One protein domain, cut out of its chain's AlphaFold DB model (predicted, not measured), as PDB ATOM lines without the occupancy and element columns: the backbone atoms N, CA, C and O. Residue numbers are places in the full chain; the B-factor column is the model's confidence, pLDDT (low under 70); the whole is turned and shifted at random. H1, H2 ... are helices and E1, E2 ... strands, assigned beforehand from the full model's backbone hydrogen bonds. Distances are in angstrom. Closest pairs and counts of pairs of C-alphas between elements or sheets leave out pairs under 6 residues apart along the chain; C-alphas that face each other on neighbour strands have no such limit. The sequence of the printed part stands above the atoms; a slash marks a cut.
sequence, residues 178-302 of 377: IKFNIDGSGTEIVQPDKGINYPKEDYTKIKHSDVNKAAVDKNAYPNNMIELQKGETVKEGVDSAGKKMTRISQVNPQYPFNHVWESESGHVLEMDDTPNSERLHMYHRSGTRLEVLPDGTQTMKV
ATOM      1  N   ILE A 178     160.443 180.261 205.415       86.81
ATOM      2  CA  ILE A 178     160.358 181.659 204.987       86.81
ATOM      3  C   ILE A 178     158.931 182.132 205.240       86.81
ATOM      4  O   ILE A 178     157.992 181.618 204.627       86.81
ATOM      5  N   LYS A 179     158.777 183.135 206.104       86.06
ATOM      6  CA  LYS A 179     157.493 183.791 206.372       86.06
ATOM      7  C   LYS A 179     157.457 185.124 205.638       86.06
ATOM      8  O   LYS A 179     158.353 185.952 205.806       86.06
ATOM      9  N   PHE A 180     156.435 185.317 204.809       84.50
ATOM     10  CA  PHE A 180     156.198 186.574 204.097       84.50
ATOM     11  C   PHE A 180     155.141 187.387 204.830       84.50
ATOM     12  O   PHE A 180     154.013 186.917 204.999       84.50
ATOM     13  N   ASN A 181     155.502 188.608 205.214       82.81
ATOM     14  CA  ASN A 181     154.632 189.526 205.925       82.81
ATOM     15  C   ASN A 181     154.267 190.708 205.015       82.81
ATOM     16  O   ASN A 181     155.130 191.364 204.434       82.81
ATOM     17  N   ILE A 182     152.971 191.011 204.926       78.44
ATOM     18  CA  ILE A 182     152.428 192.153 204.162       78.44
ATOM     19  C   ILE A 182     152.254 193.421 205.012       78.44
ATOM     20  O   ILE A 182     151.813 194.456 204.521       78.44
ATOM     21  N   ASP A 183     152.595 193.356 206.298       81.88
ATOM     22  CA  ASP A 183     152.499 194.468 207.254       81.88
ATOM     23  C   ASP A 183     153.632 195.506 207.106       81.88
ATOM     24  O   ASP A 183     153.716 196.458 207.878       81.88
ATOM     25  N   GLY A 184     154.505 195.328 206.108       83.00
ATOM     26  CA  GLY A 184     155.685 196.158 205.876       83.00
ATOM     27  C   GLY A 184     156.960 195.661 206.567       83.00
ATOM     28  O   GLY A 184     158.016 196.246 206.343       83.00
ATOM     29  N   SER A 185     156.913 194.577 207.353       86.56
ATOM     30  CA  SER A 185     158.111 193.978 207.975       86.56
ATOM     31  C   SER A 185     158.947 193.110 207.018       86.56
ATOM     32  O   SER A 185     160.086 192.760 207.333       86.56
ATOM     33  N   GLY A 186     158.424 192.799 205.826       85.25
ATOM     34  CA  GLY A 186     159.132 192.059 204.781       85.25
ATOM     35  C   GLY A 186     159.118 190.548 205.017       85.25
ATOM     36  O   GLY A 186     158.054 189.933 205.063       85.25
ATOM     37  N   THR A 187     160.298 189.934 205.129       87.75
ATOM     38  CA  THR A 187     160.438 188.479 205.321       87.75
ATOM     39  C   THR A 187     161.236 188.111 206.547       87.75
ATOM     40  O   THR A 187     162.349 188.607 206.732       87.75
ATOM     41  N   GLU A 188     160.731 187.126 207.277       90.12
ATOM     42  CA  GLU A 188     161.475 186.395 208.294       90.12
ATOM     43  C   GLU A 188     162.001 185.087 207.686       90.12
ATOM     44  O   GLU A 188     161.252 184.333 207.061       90.12
ATOM     45  N   ILE A 189     163.304 184.837 207.834       90.75
ATOM     46  CA  ILE A 189     163.979 183.651 207.295       90.75
ATOM     47  C   ILE A 189     164.527 182.855 208.473       90.75
ATOM     48  O   ILE A 189     165.441 183.321 209.155       90.75
ATOM     49  N   VAL A 190     164.004 181.651 208.674       91.81
ATOM     50  CA  VAL A 190     164.521 180.712 209.671       91.81
ATOM     51  C   VAL A 190     165.642 179.912 209.019       91.81
ATOM     52  O   VAL A 190     165.437 179.209 208.026       91.81
ATOM     53  N   GLN A 191     166.852 180.084 209.541       91.44
ATOM     54  CA  GLN A 191     168.057 179.437 209.034       91.44
ATOM     55  C   GLN A 191     168.387 178.228 209.913       91.44
ATOM     56  O   GLN A 191     168.292 178.355 211.131       91.44
ATOM     57  N   PRO A 192     168.836 177.105 209.333       92.00
ATOM     58  CA  PRO A 192     169.344 175.996 210.125       92.00
ATOM     59  C   PRO A 192     170.701 176.359 210.749       92.00
ATOM     60  O   PRO A 192     171.454 177.193 210.221       92.00
ATOM     61  N   ASP A 193     171.059 175.662 211.826       91.81
ATOM     62  CA  ASP A 193     172.317 175.872 212.561       91.81
ATOM     63  C   ASP A 193     173.569 175.518 211.748       91.81
ATOM     64  O   ASP A 193     174.643 176.068 211.992       91.81
ATOM     65  N   LYS A 194     173.441 174.637 210.750       94.12
ATOM     66  CA  LYS A 194     174.540 174.143 209.906       94.12
ATOM     67  C   LYS A 194     174.034 173.664 208.543       94.12
ATOM     68  O   LYS A 194     172.831 173.539 208.315       94.12
ATOM     69  N   GLY A 195     174.959 173.452 207.610       93.81
ATOM     70  CA  GLY A 195     174.694 172.781 206.341       93.81
ATOM     71  C   GLY A 195     174.420 171.286 206.521       93.81
ATOM     72  O   GLY A 195     174.368 170.770 207.635       93.81
ATOM     73  N   ILE A 196     174.267 170.577 205.404       94.38
ATOM     74  CA  ILE A 196     174.036 169.126 205.386       94.38
ATOM     75  C   ILE A 196     175.075 168.425 204.517       94.38
ATOM     76  O   ILE A 196     175.564 169.002 203.540       94.38
ATOM     77  N   ASN A 197     175.377 167.170 204.848       94.69
ATOM     78  CA  ASN A 197     176.224 166.333 204.008       94.69
ATOM     79  C   ASN A 197     175.519 165.927 202.709       94.69
ATOM     80  O   ASN A 197     174.289 165.804 202.640       94.69
ATOM     81  N   TYR A 198     176.326 165.663 201.686       94.94
ATOM     82  CA  TYR A 198     175.893 165.074 200.430       94.94
ATOM     83  C   TYR A 198     176.100 163.547 200.400       94.94
ATOM     84  O   TYR A 198     177.027 163.021 201.021       94.94
ATOM     85  N   PRO A 199     175.273 162.810 199.632       94.12
ATOM     86  CA  PRO A 199     174.069 163.280 198.946       94.12
ATOM     87  C   PRO A 199     172.971 163.670 199.946       94.12
ATOM     88  O   PRO A 199     172.853 163.076 201.014       94.12
ATOM     89  N   LYS A 200     172.142 164.655 199.576       92.12
ATOM     90  CA  LYS A 200     171.039 165.120 200.428       92.12
ATOM     91  C   LYS A 200     170.106 163.953 200.761       92.12
ATOM     92  O   LYS A 200     169.752 163.165 199.880       92.12
ATOM     93  N   GLU A 201     169.656 163.881 202.010       89.56
ATOM     94  CA  GLU A 201     168.789 162.799 202.497       89.56
ATOM     95  C   GLU A 201     167.508 162.648 201.653       89.56
ATOM     96  O   GLU A 201     167.077 161.545 201.312       89.56
ATOM     97  N   ASP A 202     166.959 163.773 201.203       87.62
ATOM     98  CA  ASP A 202     165.790 163.831 200.332       87.62
ATOM     99  C   ASP A 202     166.002 163.239 198.933       87.62
ATOM    100  O   ASP A 202     165.022 163.035 198.221       87.62
ATOM    101  N   TYR A 203     167.235 162.994 198.491       89.94
ATOM    102  CA  TYR A 203     167.511 162.289 197.234       89.94
ATOM    103  C   TYR A 203     167.687 160.783 197.467       89.94
ATOM    104  O   TYR A 203     167.250 159.979 196.643       89.94
ATOM    105  N   THR A 204     168.239 160.386 198.617       89.12
ATOM    106  CA  THR A 204     168.464 158.973 198.953       89.12
ATOM    107  C   THR A 204     167.189 158.267 199.425       89.12
ATOM    108  O   THR A 204     166.944 157.130 199.018       89.12
ATOM    109  N   LYS A 205     166.336 158.929 200.224       83.94
ATOM    110  CA  LYS A 205     165.090 158.356 200.781       83.94
ATOM    111  C   LYS A 205     164.091 157.917 199.712       83.94
ATOM    112  O   LYS A 205     163.533 156.827 199.793       83.94
ATOM    113  N   ILE A 206     163.883 158.756 198.701       79.00
ATOM    114  CA  ILE A 206     162.915 158.513 197.618       79.00
ATOM    115  C   ILE A 206     163.559 157.884 196.372       79.00
ATOM    116  O   ILE A 206     162.903 157.775 195.340       79.00
ATOM    117  N   LYS A 207     164.839 157.477 196.453       79.81
ATOM    118  CA  LYS A 207     165.616 156.889 195.344       79.81
ATOM    119  C   LYS A 207     165.580 157.746 194.063       79.81
ATOM    120  O   LYS A 207     165.465 157.214 192.955       79.81
ATOM    121  N   HIS A 208     165.656 159.070 194.220       85.94
ATOM    122  CA  HIS A 208     165.675 160.011 193.097       85.94
ATOM    123  C   HIS A 208     167.041 159.990 192.400       85.94
ATOM    124  O   HIS A 208     168.033 159.576 192.992       85.94
ATOM    125  N   SER A 209     167.111 160.424 191.141       91.25
ATOM    126  CA  SER A 209     168.396 160.710 190.483       91.25
ATOM    127  C   SER A 209     168.957 162.065 190.911       91.25
ATOM    128  O   SER A 209     168.197 162.912 191.367       91.25
ATOM    129  N   ASP A 210     170.239 162.314 190.657       91.81
ATOM    130  CA  ASP A 210     170.885 163.622 190.870       91.81
ATOM    131  C   ASP A 210     170.336 164.748 189.969       91.81
ATOM    132  O   ASP A 210     170.647 165.918 190.179       91.81
ATOM    133  N   VAL A 211     169.484 164.419 188.987       91.88
ATOM    134  CA  VAL A 211     168.665 165.404 188.259       91.88
ATOM    135  C   VAL A 211     167.863 166.238 189.258       91.88
ATOM    136  O   VAL A 211     167.200 165.681 190.139       91.88
ATOM    137  N   ASN A 212     167.895 167.562 189.096       91.81
ATOM    138  CA  ASN A 212     167.168 168.476 189.968       91.81
ATOM    139  C   ASN A 212     165.676 168.101 190.024       91.81
ATOM    140  O   ASN A 212     165.025 167.959 188.990       91.81
ATOM    141  N   LYS A 213     165.120 167.969 191.231       89.38
ATOM    142  CA  LYS A 213     163.705 167.618 191.420       89.38
ATOM    143  C   LYS A 213     162.750 168.585 190.724       89.38
ATOM    144  O   LYS A 213     161.762 168.140 190.160       89.38
ATOM    145  N   ALA A 214     163.053 169.883 190.706       87.56
ATOM    146  CA  ALA A 214     162.223 170.888 190.040       87.56
ATOM    147  C   ALA A 214     162.134 170.683 188.515       87.56
ATOM    148  O   ALA A 214     161.154 171.111 187.908       87.56
ATOM    149  N   ALA A 215     163.091 169.968 187.913       90.00
ATOM    150  CA  ALA A 215     163.072 169.633 186.491       90.00
ATOM    151  C   ALA A 215     162.134 168.460 186.141       90.00
ATOM    152  O   ALA A 215     161.877 168.212 184.964       90.00
ATOM    153  N   VAL A 216     161.653 167.701 187.134       87.81
ATOM    154  CA  VAL A 216     160.877 166.464 186.901       87.81
ATOM    155  C   VAL A 216     159.625 166.333 187.768       87.81
ATOM    156  O   VAL A 216     158.732 165.555 187.444       87.81
ATOM    157  N   ASP A 217     159.546 167.078 188.869       84.31
ATOM    158  CA  ASP A 217     158.438 167.060 189.814       84.31
ATOM    159  C   ASP A 217     157.900 168.478 190.017       84.31
ATOM    160  O   ASP A 217     158.540 169.351 190.610       84.31
ATOM    161  N   LYS A 218     156.661 168.697 189.571       76.56
ATOM    162  CA  LYS A 218     155.934 169.960 189.756       76.56
ATOM    163  C   LYS A 218     155.786 170.380 191.223       76.56
ATOM    164  O   LYS A 218     155.621 171.574 191.490       76.56
ATOM    165  N   ASN A 219     155.862 169.429 192.159       76.94
ATOM    166  CA  ASN A 219     155.732 169.667 193.598       76.94
ATOM    167  C   ASN A 219     157.066 170.001 194.284       76.94
ATOM    168  O   ASN A 219     157.068 170.341 195.461       76.94
ATOM    169  N   ALA A 220     158.198 169.915 193.579       74.06
ATOM    170  CA  ALA A 220     159.516 170.151 194.169       74.06
ATOM    171  C   ALA A 220     159.827 171.630 194.448       74.06
ATOM    172  O   ALA A 220     160.820 171.953 195.097       74.06
ATOM    173  N   TYR A 221     158.994 172.537 193.949       64.06
ATOM    174  CA  TYR A 221     159.144 173.962 194.192       64.06
ATOM    175  C   TYR A 221     158.532 174.343 195.539       64.06
ATOM    176  O   TYR A 221     157.487 173.801 195.900       64.06
ATOM    177  N   PRO A 222     159.113 175.312 196.263       55.69
ATOM    178  CA  PRO A 222     158.498 175.807 197.485       55.69
ATOM    179  C   PRO A 222     157.066 176.294 197.189       55.69
ATOM    180  O   PRO A 222     156.820 177.037 196.236       55.69
ATOM    181  N   ASN A 223     156.107 175.836 198.000       45.06
ATOM    182  CA  ASN A 223     154.652 175.960 197.799       45.06
ATOM    183  C   ASN A 223     154.092 177.404 197.828       45.06
ATOM    184  O   ASN A 223     152.885 177.601 197.809       45.06
ATOM    185  N   ASN A 224     154.947 178.424 197.836       48.28
ATOM    186  CA  ASN A 224     154.618 179.848 197.988       48.28
ATOM    187  C   ASN A 224     154.807 180.665 196.689       48.28
ATOM    188  O   ASN A 224     154.751 181.899 196.674       48.28
ATOM    189  N   MET A 225     155.034 179.967 195.578       45.81
ATOM    190  CA  MET A 225     155.402 180.518 194.277       45.81
ATOM    191  C   MET A 225     154.232 181.117 193.463       45.81
ATOM    192  O   MET A 225     154.447 181.563 192.353       45.81
ATOM    193  N   ILE A 226     152.993 181.174 193.950       47.38
ATOM    194  CA  ILE A 226     151.959 182.110 193.441       47.38
ATOM    195  C   ILE A 226     151.127 182.539 194.647       47.38
ATOM    196  O   ILE A 226     149.922 182.351 194.707       47.38
ATOM    197  N   GLU A 227     151.778 183.060 195.681       52.00
ATOM    198  CA  GLU A 227     151.049 183.879 196.640       52.00
ATOM    199  C   GLU A 227     151.173 185.331 196.200       52.00
ATOM    200  O   GLU A 227     152.142 186.026 196.540       52.00
ATOM    201  N   LEU A 228     150.186 185.763 195.415       51.09
ATOM    202  CA  LEU A 228     149.778 187.161 195.343       51.09
ATOM    203  C   LEU A 228     149.130 187.445 196.704       51.09
ATOM    204  O   LEU A 228     147.938 187.226 196.906       51.09
ATOM    205  N   GLN A 229     149.953 187.749 197.710       51.78
ATOM    206  CA  GLN A 229     149.449 187.985 199.059       51.78
ATOM    207  C   GLN A 229     148.580 189.253 199.069       51.78
ATOM    208  O   GLN A 229     149.013 190.298 198.599       51.78
ATOM    209  N   LYS A 230     147.355 189.094 199.597       54.62
ATOM    210  CA  LYS A 230     146.346 190.086 200.023       54.62
ATOM    211  C   LYS A 230     146.649 191.566 199.710       54.62
ATOM    212  O   LYS A 230     147.401 192.199 200.436       54.62
ATOM    213  N   GLY A 231     145.901 192.108 198.753       53.66
ATOM    214  CA  GLY A 231     145.561 193.524 198.552       53.66
ATOM    215  C   GLY A 231     144.228 193.594 197.791       53.66
ATOM    216  O   GLY A 231     143.782 192.569 197.261       53.66
ATOM    217  N   GLU A 232     143.545 194.739 197.745       59.81
ATOM    218  CA  GLU A 232     142.309 194.847 196.945       59.81
ATOM    219  C   GLU A 232     142.592 194.845 195.437       59.81
ATOM    220  O   GLU A 232     141.743 194.435 194.641       59.81
ATOM    221  N   THR A 233     143.804 195.245 195.062       59.88
ATOM    222  CA  THR A 233     144.211 195.532 193.687       59.88
ATOM    223  C   THR A 233     144.944 194.365 193.032       59.88
ATOM    224  O   THR A 233     144.633 193.962 191.913       59.88
ATOM    225  N   VAL A 234     145.911 193.775 193.739       61.44
ATOM    226  CA  VAL A 234     146.712 192.652 193.236       61.44
ATOM    227  C   VAL A 234     146.049 191.348 193.671       61.44
ATOM    228  O   VAL A 234     146.320 190.812 194.745       61.44
ATOM    229  N   LYS A 235     145.124 190.851 192.847       59.12
ATOM    230  CA  LYS A 235     144.412 189.587 193.091       59.12
ATOM    231  C   LYS A 235     145.092 188.433 192.379       59.12
ATOM    232  O   LYS A 235     145.725 188.617 191.343       59.12
ATOM    233  N   GLU A 236     144.901 187.228 192.911       59.56
ATOM    234  CA  GLU A 236     145.243 186.014 192.176       59.56
ATOM    235  C   GLU A 236     144.533 185.990 190.827       59.56
ATOM    236  O   GLU A 236     143.324 186.224 190.750       59.56
ATOM    237  N   GLY A 237     145.306 185.722 189.771       57.44
ATOM    238  CA  GLY A 237     144.762 185.534 188.436       57.44
ATOM    239  C   GLY A 237     143.683 184.455 188.465       57.44
ATOM    240  O   GLY A 237     143.791 183.467 189.192       57.44
ATOM    241  N   VAL A 238     142.623 184.656 187.696       58.44
ATOM    242  CA  VAL A 238     141.593 183.647 187.452       58.44
ATOM    243  C   VAL A 238     141.635 183.294 185.973       58.44
ATOM    244  O   VAL A 238     141.883 184.162 185.139       58.44
ATOM    245  N   ASP A 239     141.445 182.020 185.646       60.97
ATOM    246  CA  ASP A 239     141.378 181.582 184.259       60.97
ATOM    247  C   ASP A 239     140.093 182.108 183.596       60.97
ATOM    248  O   ASP A 239     139.231 182.720 184.233       60.97
ATOM    249  N   SER A 240     139.929 181.853 182.296       58.59
ATOM    250  CA  SER A 240     138.730 182.262 181.551       58.59
ATOM    251  C   SER A 240     137.421 181.664 182.098       58.59
ATOM    252  O   SER A 240     136.346 182.123 181.721       58.59
ATOM    253  N   ALA A 241     137.494 180.659 182.977       66.75
ATOM    254  CA  ALA A 241     136.358 180.053 183.664       66.75
ATOM    255  C   ALA A 241     136.148 180.613 185.088       66.75
ATOM    256  O   ALA A 241     135.291 180.119 185.823       66.75
ATOM    257  N   GLY A 242     136.905 181.639 185.491       62.97
ATOM    258  CA  GLY A 242     136.828 182.254 186.814       62.97
ATOM    259  C   GLY A 242     137.459 181.413 187.927       62.97
ATOM    260  O   GLY A 242     137.277 181.720 189.107       62.97
ATOM    261  N   LYS A 243     138.197 180.350 187.592       65.94
ATOM    262  CA  LYS A 243     138.904 179.527 188.572       65.94
ATOM    263  C   LYS A 243     140.255 180.155 188.872       65.94
ATOM    264  O   LYS A 243     141.007 180.501 187.969       65.94
ATOM    265  N   LYS A 244     140.580 180.246 190.162       64.56
ATOM    266  CA  LYS A 244     141.884 180.694 190.657       64.56
ATOM    267  C   LYS A 244     143.002 179.960 189.911       64.56
ATOM    268  O   LYS A 244     143.107 178.732 189.999       64.56
ATOM    269  N   MET A 245     143.810 180.703 189.169       57.62
ATOM    270  CA  MET A 245     145.006 180.183 188.535       57.62
ATOM    271  C   MET A 245     146.011 179.915 189.636       57.62
ATOM    272  O   MET A 245     146.588 180.822 190.229       57.62
ATOM    273  N   THR A 246     146.172 178.637 189.948       58.56
ATOM    274  CA  THR A 246     147.189 178.198 190.894       58.56
ATOM    275  C   THR A 246     148.435 177.824 190.115       58.56
ATOM    276  O   THR A 246     148.369 177.398 188.964       58.56
ATOM    277  N   ARG A 247     149.595 177.909 190.758       59.06
ATOM    278  CA  ARG A 247     150.857 177.515 190.129       59.06
ATOM    279  C   ARG A 247     150.810 176.122 189.525       59.06
ATOM    280  O   ARG A 247     151.324 175.878 188.443       59.06
ATOM    281  N   ILE A 248     150.159 175.213 190.237       55.91
ATOM    282  CA  ILE A 248     150.087 173.795 189.896       55.91
ATOM    283  C   ILE A 248     149.364 173.575 188.558       55.91
ATOM    284  O   ILE A 248     149.625 172.571 187.902       55.91
ATOM    285  N   SER A 249     148.489 174.493 188.123       63.91
ATOM    286  CA  SER A 249     147.843 174.385 186.808       63.91
ATOM    287  C   SER A 249     148.703 174.874 185.642       63.91
ATOM    288  O   SER A 249     148.393 174.524 184.513       63.91
ATOM    289  N   GLN A 250     149.755 175.659 185.893       68.88
ATOM    290  CA  GLN A 250     150.639 176.194 184.844       68.88
ATOM    291  C   GLN A 250     152.023 175.539 184.823       68.88
ATOM    292  O   GLN A 250     152.747 175.658 183.844       68.88
ATOM    293  N   VAL A 251     152.396 174.856 185.907       75.75
ATOM    294  CA  VAL A 251     153.713 174.247 186.075       75.75
ATOM    295  C   VAL A 251     153.602 172.739 185.954       75.75
ATOM    296  O   VAL A 251     153.096 172.063 186.854       75.75
ATOM    297  N   ASN A 252     154.115 172.211 184.850       86.12
ATOM    298  CA  ASN A 252     154.138 170.783 184.581       86.12
ATOM    299  C   ASN A 252     155.447 170.392 183.878       86.12
ATOM    300  O   ASN A 252     155.401 170.032 182.706       86.12
ATOM    301  N   PRO A 253     156.601 170.484 184.565       88.38
ATOM    302  CA  PRO A 253     157.894 170.207 183.963       88.38
ATOM    303  C   PRO A 253     157.949 168.767 183.458       88.38
ATOM    304  O   PRO A 253     157.528 167.831 184.146       88.38
ATOM    305  N   GLN A 254     158.495 168.588 182.262       90.94
ATOM    306  CA  GLN A 254     158.698 167.287 181.656       90.94
ATOM    307  C   GLN A 254     160.177 167.093 181.337       90.94
ATOM    308  O   GLN A 254     160.772 167.834 180.563       90.94
ATOM    309  N   TYR A 255     160.769 166.029 181.878       90.25
ATOM    310  CA  TYR A 255     162.103 165.602 181.471       90.25
ATOM    311  C   TYR A 255     162.121 165.228 179.972       90.25
ATOM    312  O   TYR A 255     161.232 164.484 179.540       90.25
ATOM    313  N   PRO A 256     163.130 165.635 179.178       93.50
ATOM    314  CA  PRO A 256     164.352 166.357 179.557       93.50
ATOM    315  C   PRO A 256     164.300 167.881 179.312       93.50
ATOM    316  O   PRO A 256     165.353 168.496 179.199       93.50
ATOM    317  N   PHE A 257     163.115 168.478 179.173       95.81
ATOM    318  CA  PHE A 257     162.929 169.838 178.649       95.81
ATOM    319  C   PHE A 257     163.076 170.958 179.685       95.81
ATOM    320  O   PHE A 257     163.174 172.119 179.308       95.81
ATOM    321  N   ASN A 258     163.100 170.636 180.981       94.62
ATOM    322  CA  ASN A 258     163.328 171.630 182.024       94.62
ATOM    323  C   ASN A 258     164.790 171.635 182.488       94.62
ATOM    324  O   ASN A 258     165.302 170.647 183.024       94.62
ATOM    325  N   HIS A 259     165.445 172.777 182.313       95.25
ATOM    326  CA  HIS A 259     166.803 173.043 182.747       95.25
ATOM    327  C   HIS A 259     166.804 173.919 184.000       95.25
ATOM    328  O   HIS A 259     166.498 175.110 183.957       95.25
ATOM    329  N   VAL A 260     167.211 173.323 185.124       94.00
ATOM    330  CA  VAL A 260     167.299 173.995 186.424       94.00
ATOM    331  C   VAL A 260     168.754 174.070 186.872       94.00
ATOM    332  O   VAL A 260     169.407 173.046 187.085       94.00
ATOM    333  N   TRP A 261     169.236 175.288 187.094       93.44
ATOM    334  CA  TRP A 261     170.499 175.562 187.765       93.44
ATOM    335  C   TRP A 261     170.215 176.009 189.186       93.44
ATOM    336  O   TRP A 261     169.614 177.056 189.422       93.44
ATOM    337  N   GLU A 262     170.678 175.217 190.143       92.62
ATOM    338  CA  GLU A 262     170.463 175.484 191.553       92.62
ATOM    339  C   GLU A 262     171.786 175.518 192.317       92.62
ATOM    340  O   GLU A 262     172.613 174.616 192.202       92.62
ATOM    341  N   SER A 263     171.967 176.560 193.126       93.12
ATOM    342  CA  SER A 263     173.105 176.676 194.044       93.12
ATOM    343  C   SER A 263     172.851 175.959 195.375       93.12
ATOM    344  O   SER A 263     171.710 175.703 195.761       93.12
ATOM    345  N   GLU A 264     173.910 175.708 196.143       92.75
ATOM    346  CA  GLU A 264     173.826 175.017 197.439       92.75
ATOM    347  C   GLU A 264     172.918 175.727 198.457       92.75
ATOM    348  O   GLU A 264     172.210 175.067 199.216       92.75
ATOM    349  N   SER A 265     172.874 177.066 198.430       90.75
ATOM    350  CA  SER A 265     171.985 177.870 199.283       90.75
ATOM    351  C   SER A 265     170.535 177.940 198.790       90.75
ATOM    352  O   SER A 265     169.684 178.475 199.499       90.75
ATOM    353  N   GLY A 266     170.239 177.446 197.581       90.44
ATOM    354  CA  GLY A 266     168.893 177.441 197.002       90.44
ATOM    355  C   GLY A 266     168.540 178.633 196.101       90.44
ATOM    356  O   GLY A 266     167.358 178.905 195.915       90.44
ATOM    357  N   HIS A 267     169.516 179.365 195.549       92.62
ATOM    358  CA  HIS A 267     169.246 180.237 194.389       92.62
ATOM    359  C   HIS A 267     168.947 179.376 193.168       92.62
ATOM    360  O   HIS A 267     169.665 178.397 192.954       92.62
ATOM    361  N   VAL A 268     167.947 179.764 192.380       93.44
ATOM    362  CA  VAL A 268     167.504 179.012 191.203       93.44
ATOM    363  C   VAL A 268     167.472 179.919 189.980       93.44
ATOM    364  O   VAL A 268     166.932 181.025 190.023       93.44
ATOM    365  N   LEU A 269     168.036 179.415 188.889       94.25
ATOM    366  CA  LEU A 269     167.751 179.846 187.529       94.25
ATOM    367  C   LEU A 269     167.118 178.667 186.806       94.25
ATOM    368  O   LEU A 269     167.584 177.538 186.932       94.25
ATOM    369  N   GLU A 270     166.062 178.924 186.060       93.81
ATOM    370  CA  GLU A 270     165.286 177.888 185.407       93.81
ATOM    371  C   GLU A 270     164.833 178.343 184.019       93.81
ATOM    372  O   GLU A 270     164.368 179.474 183.838       93.81
ATOM    373  N   MET A 271     164.953 177.420 183.067       95.94
ATOM    374  CA  MET A 271     164.437 177.505 181.708       95.94
ATOM    375  C   MET A 271     163.703 176.199 181.396       95.94
ATOM    376  O   MET A 271     164.332 175.150 181.271       95.94
ATOM    377  N   ASP A 272     162.380 176.263 181.319       94.56
ATOM    378  CA  ASP A 272     161.514 175.126 181.013       94.56
ATOM    379  C   ASP A 272     160.999 175.251 179.579       94.56
ATOM    380  O   ASP A 272     160.314 176.223 179.271       94.56
ATOM    381  N   ASP A 273     161.327 174.284 178.720       95.81
ATOM    382  CA  ASP A 273     160.845 174.176 177.336       95.81
ATOM    383  C   ASP A 273     159.694 173.155 177.204       95.81
ATOM    384  O   ASP A 273     159.385 172.675 176.108       95.81
ATOM    385  N   THR A 274     159.061 172.755 178.315       93.50
ATOM    386  CA  THR A 274     157.926 171.826 178.266       93.50
ATOM    387  C   THR A 274     156.754 172.451 177.494       93.50
ATOM    388  O   THR A 274     156.270 173.506 177.905       93.50
ATOM    389  N   PRO A 275     156.229 171.809 176.429       91.19
ATOM    390  CA  PRO A 275     155.177 172.402 175.604       91.19
ATOM    391  C   PRO A 275     153.921 172.798 176.394       91.19
ATOM    392  O   PRO A 275     153.309 171.956 177.059       91.19
ATOM    393  N   ASN A 276     153.475 174.049 176.240       86.69
ATOM    394  CA  ASN A 276     152.366 174.680 176.981       86.69
ATOM    395  C   ASN A 276     152.635 174.890 178.485       86.69
ATOM    396  O   ASN A 276     151.710 175.123 179.268       86.69
ATOM    397  N   SER A 277     153.879 174.743 178.924       87.56
ATOM    398  CA  SER A 277     154.347 175.000 180.290       87.56
ATOM    399  C   SER A 277     155.733 175.654 180.273       87.56
ATOM    400  O   SER A 277     156.477 175.552 181.248       87.56
ATOM    401  N   GLU A 278     156.058 176.334 179.169       91.94
ATOM    402  CA  GLU A 278     157.285 177.087 178.981       91.94
ATOM    403  C   GLU A 278     157.463 178.139 180.079       91.94
ATOM    404  O   GLU A 278     156.526 178.858 180.444       91.94
ATOM    405  N   ARG A 279     158.675 178.251 180.622       89.75
ATOM    406  CA  ARG A 279     158.925 179.173 181.732       89.75
ATOM    407  C   ARG A 279     160.355 179.665 181.782       89.75
ATOM    408  O   ARG A 279     161.299 178.885 181.708       89.75
ATOM    409  N   LEU A 280     160.498 180.959 182.062       93.50
ATOM    410  CA  LEU A 280     161.742 181.531 182.572       93.50
ATOM    411  C   LEU A 280     161.556 181.908 184.032       93.50
ATOM    412  O   LEU A 280     160.590 182.587 184.385       93.50
ATOM    413  N   HIS A 281     162.481 181.484 184.887       91.44
ATOM    414  CA  HIS A 281     162.365 181.750 186.310       91.44
ATOM    415  C   HIS A 281     163.724 182.001 186.972       91.44
ATOM    416  O   HIS A 281     164.676 181.238 186.827       91.44
ATOM    417  N   MET A 282     163.802 183.107 187.711       94.19
ATOM    418  CA  MET A 282     164.941 183.485 188.541       94.19
ATOM    419  C   MET A 282     164.461 183.703 189.970       94.19
ATOM    420  O   MET A 282     163.574 184.520 190.217       94.19
ATOM    421  N   TYR A 283     165.080 183.003 190.914       91.81
ATOM    422  CA  TYR A 283     164.674 182.979 192.311       91.81
ATOM    423  C   TYR A 283     165.875 183.127 193.234       91.81
ATOM    424  O   TYR A 283     166.830 182.346 193.196       91.81
ATOM    425  N   HIS A 284     165.798 184.114 194.119       93.50
ATOM    426  CA  HIS A 284     166.701 184.219 195.247       93.50
ATOM    427  C   HIS A 284     166.153 183.404 196.419       93.50
ATOM    428  O   HIS A 284     164.967 183.493 196.733       93.50
ATOM    429  N   ARG A 285     167.029 182.695 197.141       90.94
ATOM    430  CA  ARG A 285     166.689 181.802 198.266       90.94
ATOM    431  C   ARG A 285     165.855 182.424 199.400       90.94
ATOM    432  O   ARG A 285     165.421 181.707 200.287       90.94
ATOM    433  N   SER A 286     165.711 183.751 199.432       89.56
ATOM    434  CA  SER A 286     164.880 184.486 200.400       89.56
ATOM    435  C   SER A 286     163.439 184.710 199.932       89.56
ATOM    436  O   SER A 286     162.626 185.208 200.700       89.56
ATOM    437  N   GLY A 287     163.117 184.381 198.677       87.62
ATOM    438  CA  GLY A 287     161.774 184.494 198.108       87.62
ATOM    439  C   GLY A 287     161.568 185.601 197.069       87.62
ATOM    440  O   GLY A 287     160.498 185.644 196.462       87.62
ATOM    441  N   THR A 288     162.555 186.476 196.830       91.50
ATOM    442  CA  THR A 288     162.490 187.431 195.703       91.50
ATOM    443  C   THR A 288     162.639 186.690 194.383       91.50
ATOM    444  O   THR A 288     163.505 185.821 194.269       91.50
ATOM    445  N   ARG A 289     161.816 187.031 193.388       89.56
ATOM    446  CA  ARG A 289     161.788 186.308 192.114       89.56
ATOM    447  C   ARG A 289     161.230 187.104 190.944       89.56
ATOM    448  O   ARG A 289     160.437 188.030 191.126       89.56
ATOM    449  N   LEU A 290     161.614 186.650 189.758       92.00
ATOM    450  CA  LEU A 290     161.083 187.039 188.461       92.00
ATOM    451  C   LEU A 290     160.673 185.764 187.718       92.00
ATOM    452  O   LEU A 290     161.490 184.861 187.554       92.00
ATOM    453  N   GLU A 291     159.419 185.688 187.295       88.25
ATOM    454  CA  GLU A 291     158.842 184.531 186.604       88.25
ATOM    455  C   GLU A 291     158.116 185.007 185.345       88.25
ATOM    456  O   GLU A 291     157.379 185.992 185.402       88.25
ATOM    457  N   VAL A 292     158.337 184.324 184.224       90.19
ATOM    458  CA  VAL A 292     157.651 184.554 182.946       90.19
ATOM    459  C   VAL A 292     157.008 183.244 182.511       90.19
ATOM    460  O   VAL A 292     157.687 182.221 182.439       90.19
ATOM    461  N   LEU A 293     155.703 183.294 182.260       85.88
ATOM    462  CA  LEU A 293     154.842 182.163 181.909       85.88
ATOM    463  C   LEU A 293     154.713 181.992 180.378       85.88
ATOM    464  O   LEU A 293     155.126 182.891 179.640       85.88
ATOM    465  N   PRO A 294     154.106 180.888 179.883       85.88
ATOM    466  CA  PRO A 294     154.028 180.596 178.445       85.88
ATOM    467  C   PRO A 294     153.338 181.684 177.615       85.88
ATOM    468  O   PRO A 294     153.662 181.901 176.451       85.88
ATOM    469  N   ASP A 295     152.372 182.375 178.216       84.38
ATOM    470  CA  ASP A 295     151.598 183.450 177.594       84.38
ATOM    471  C   ASP A 295     152.309 184.816 177.639       84.38
ATOM    472  O   ASP A 295     151.754 185.822 177.198       84.38
ATOM    473  N   GLY A 296     153.533 184.864 178.175       84.06
ATOM    474  CA  GLY A 296     154.301 186.086 178.386       84.06
ATOM    475  C   GLY A 296     153.927 186.845 179.660       84.06
ATOM    476  O   GLY A 296     154.503 187.904 179.917       84.06
ATOM    477  N   THR A 297     153.006 186.327 180.480       83.81
ATOM    478  CA  THR A 297     152.680 186.925 181.777       83.81
ATOM    479  C   THR A 297     153.919 186.921 182.664       83.81
ATOM    480  O   THR A 297     154.473 185.869 182.989       83.81
ATOM    481  N   GLN A 298     154.343 188.114 183.082       87.50
ATOM    482  CA  GLN A 298     155.482 188.307 183.970       87.50
ATOM    483  C   GLN A 298     155.012 188.609 185.393       87.50
ATOM    484  O   GLN A 298     154.200 189.505 185.617       87.50
ATOM    485  N   THR A 299     155.605 187.931 186.373       83.75
ATOM    486  CA  THR A 299     155.457 188.239 187.797       83.75
ATOM    487  C   THR A 299     156.810 188.599 188.396       83.75
ATOM    488  O   THR A 299     157.751 187.809 188.345       83.75
ATOM    489  N   MET A 300     156.900 189.775 189.020       88.56
ATOM    490  CA  MET A 300     158.035 190.161 189.858       88.56
ATOM    491  C   MET A 300     157.562 190.311 191.302       88.56
ATOM    492  O   MET A 300     156.721 191.158 191.596       88.56
ATOM    493  N   LYS A 301     158.108 189.495 192.207       86.81
ATOM    494  CA  LYS A 301     157.840 189.585 193.648       86.81
ATOM    495  C   LYS A 301     159.124 189.983 194.355       86.81
ATOM    496  O   LYS A 301     160.100 189.236 194.318       86.81
ATOM    497  N   VAL A 302     159.097 191.135 195.019       90.94
ATOM    498  CA  VAL A 302     160.172 191.604 195.899       90.94
ATOM    499  C   VAL A 302     159.674 191.505 197.329       90.94
ATOM    500  O   VAL A 302     158.589 191.980 197.644       90.94
TER     501      VAL A 302
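AT A GLANCE: This is residues 178 to 302 of the 377 residues of the protein "Gp5_OB domain-containing protein" of Proteobacteria bacterium TMED261 (UniProt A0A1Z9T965). Little of this domain is regular structure: a five-stranded sheet, E3 to E7, makes a wall, part of the winding stretch 205 to 246 runs over one face, and hairpin E1 and E2 lies beyond one end of the strands. The printed 125 residues, 40 in named elements, mostly strand, run E1, E2, H1, H2, E3 to E7. The whole is compact, radius of gyration of the C-alphas 15.8 A, and flat, spanning 45 by 39 by 21 A.

IN THESE COORDINATES: E3 is residues 258 to 262, from C-alpha 258 at (163.328, 171.630, 182.024), E4 268 to 272, E5 279 to 283, E6 289 to 292, E7 298 to 301, ending at C-alpha 301 (157.840, 189.585, 193.648). E1 is 178 to 181, E2 186 to 190, 13.5 A long, H1 201 to 204, H2 247 to 250.

HOW THE PARTS SIT: E3 to E7 form a meander, each strand the antiparallel neighbour of the one before. Within hydrogen-bond range are N 259 and O 271, 2.8 A, in E3 and E4; N 270 and O 281, 2.8 A, in E4 and E5; N 292 and O 280, 2.8 A, in E5 and E6; N 299 and O 291, 2.8 A, in E6 and E7; and N 179 and O 188, 2.9 A, in antiparallel E1 and E2. H1 and H2 are not on the five-stranded sheet, and both are too short for an O i to N i+4 pair.

THE WHOLE: The printed part has no cut; H1 to H2 is a long link. Residues 221 to 250 are under pLDDT 70.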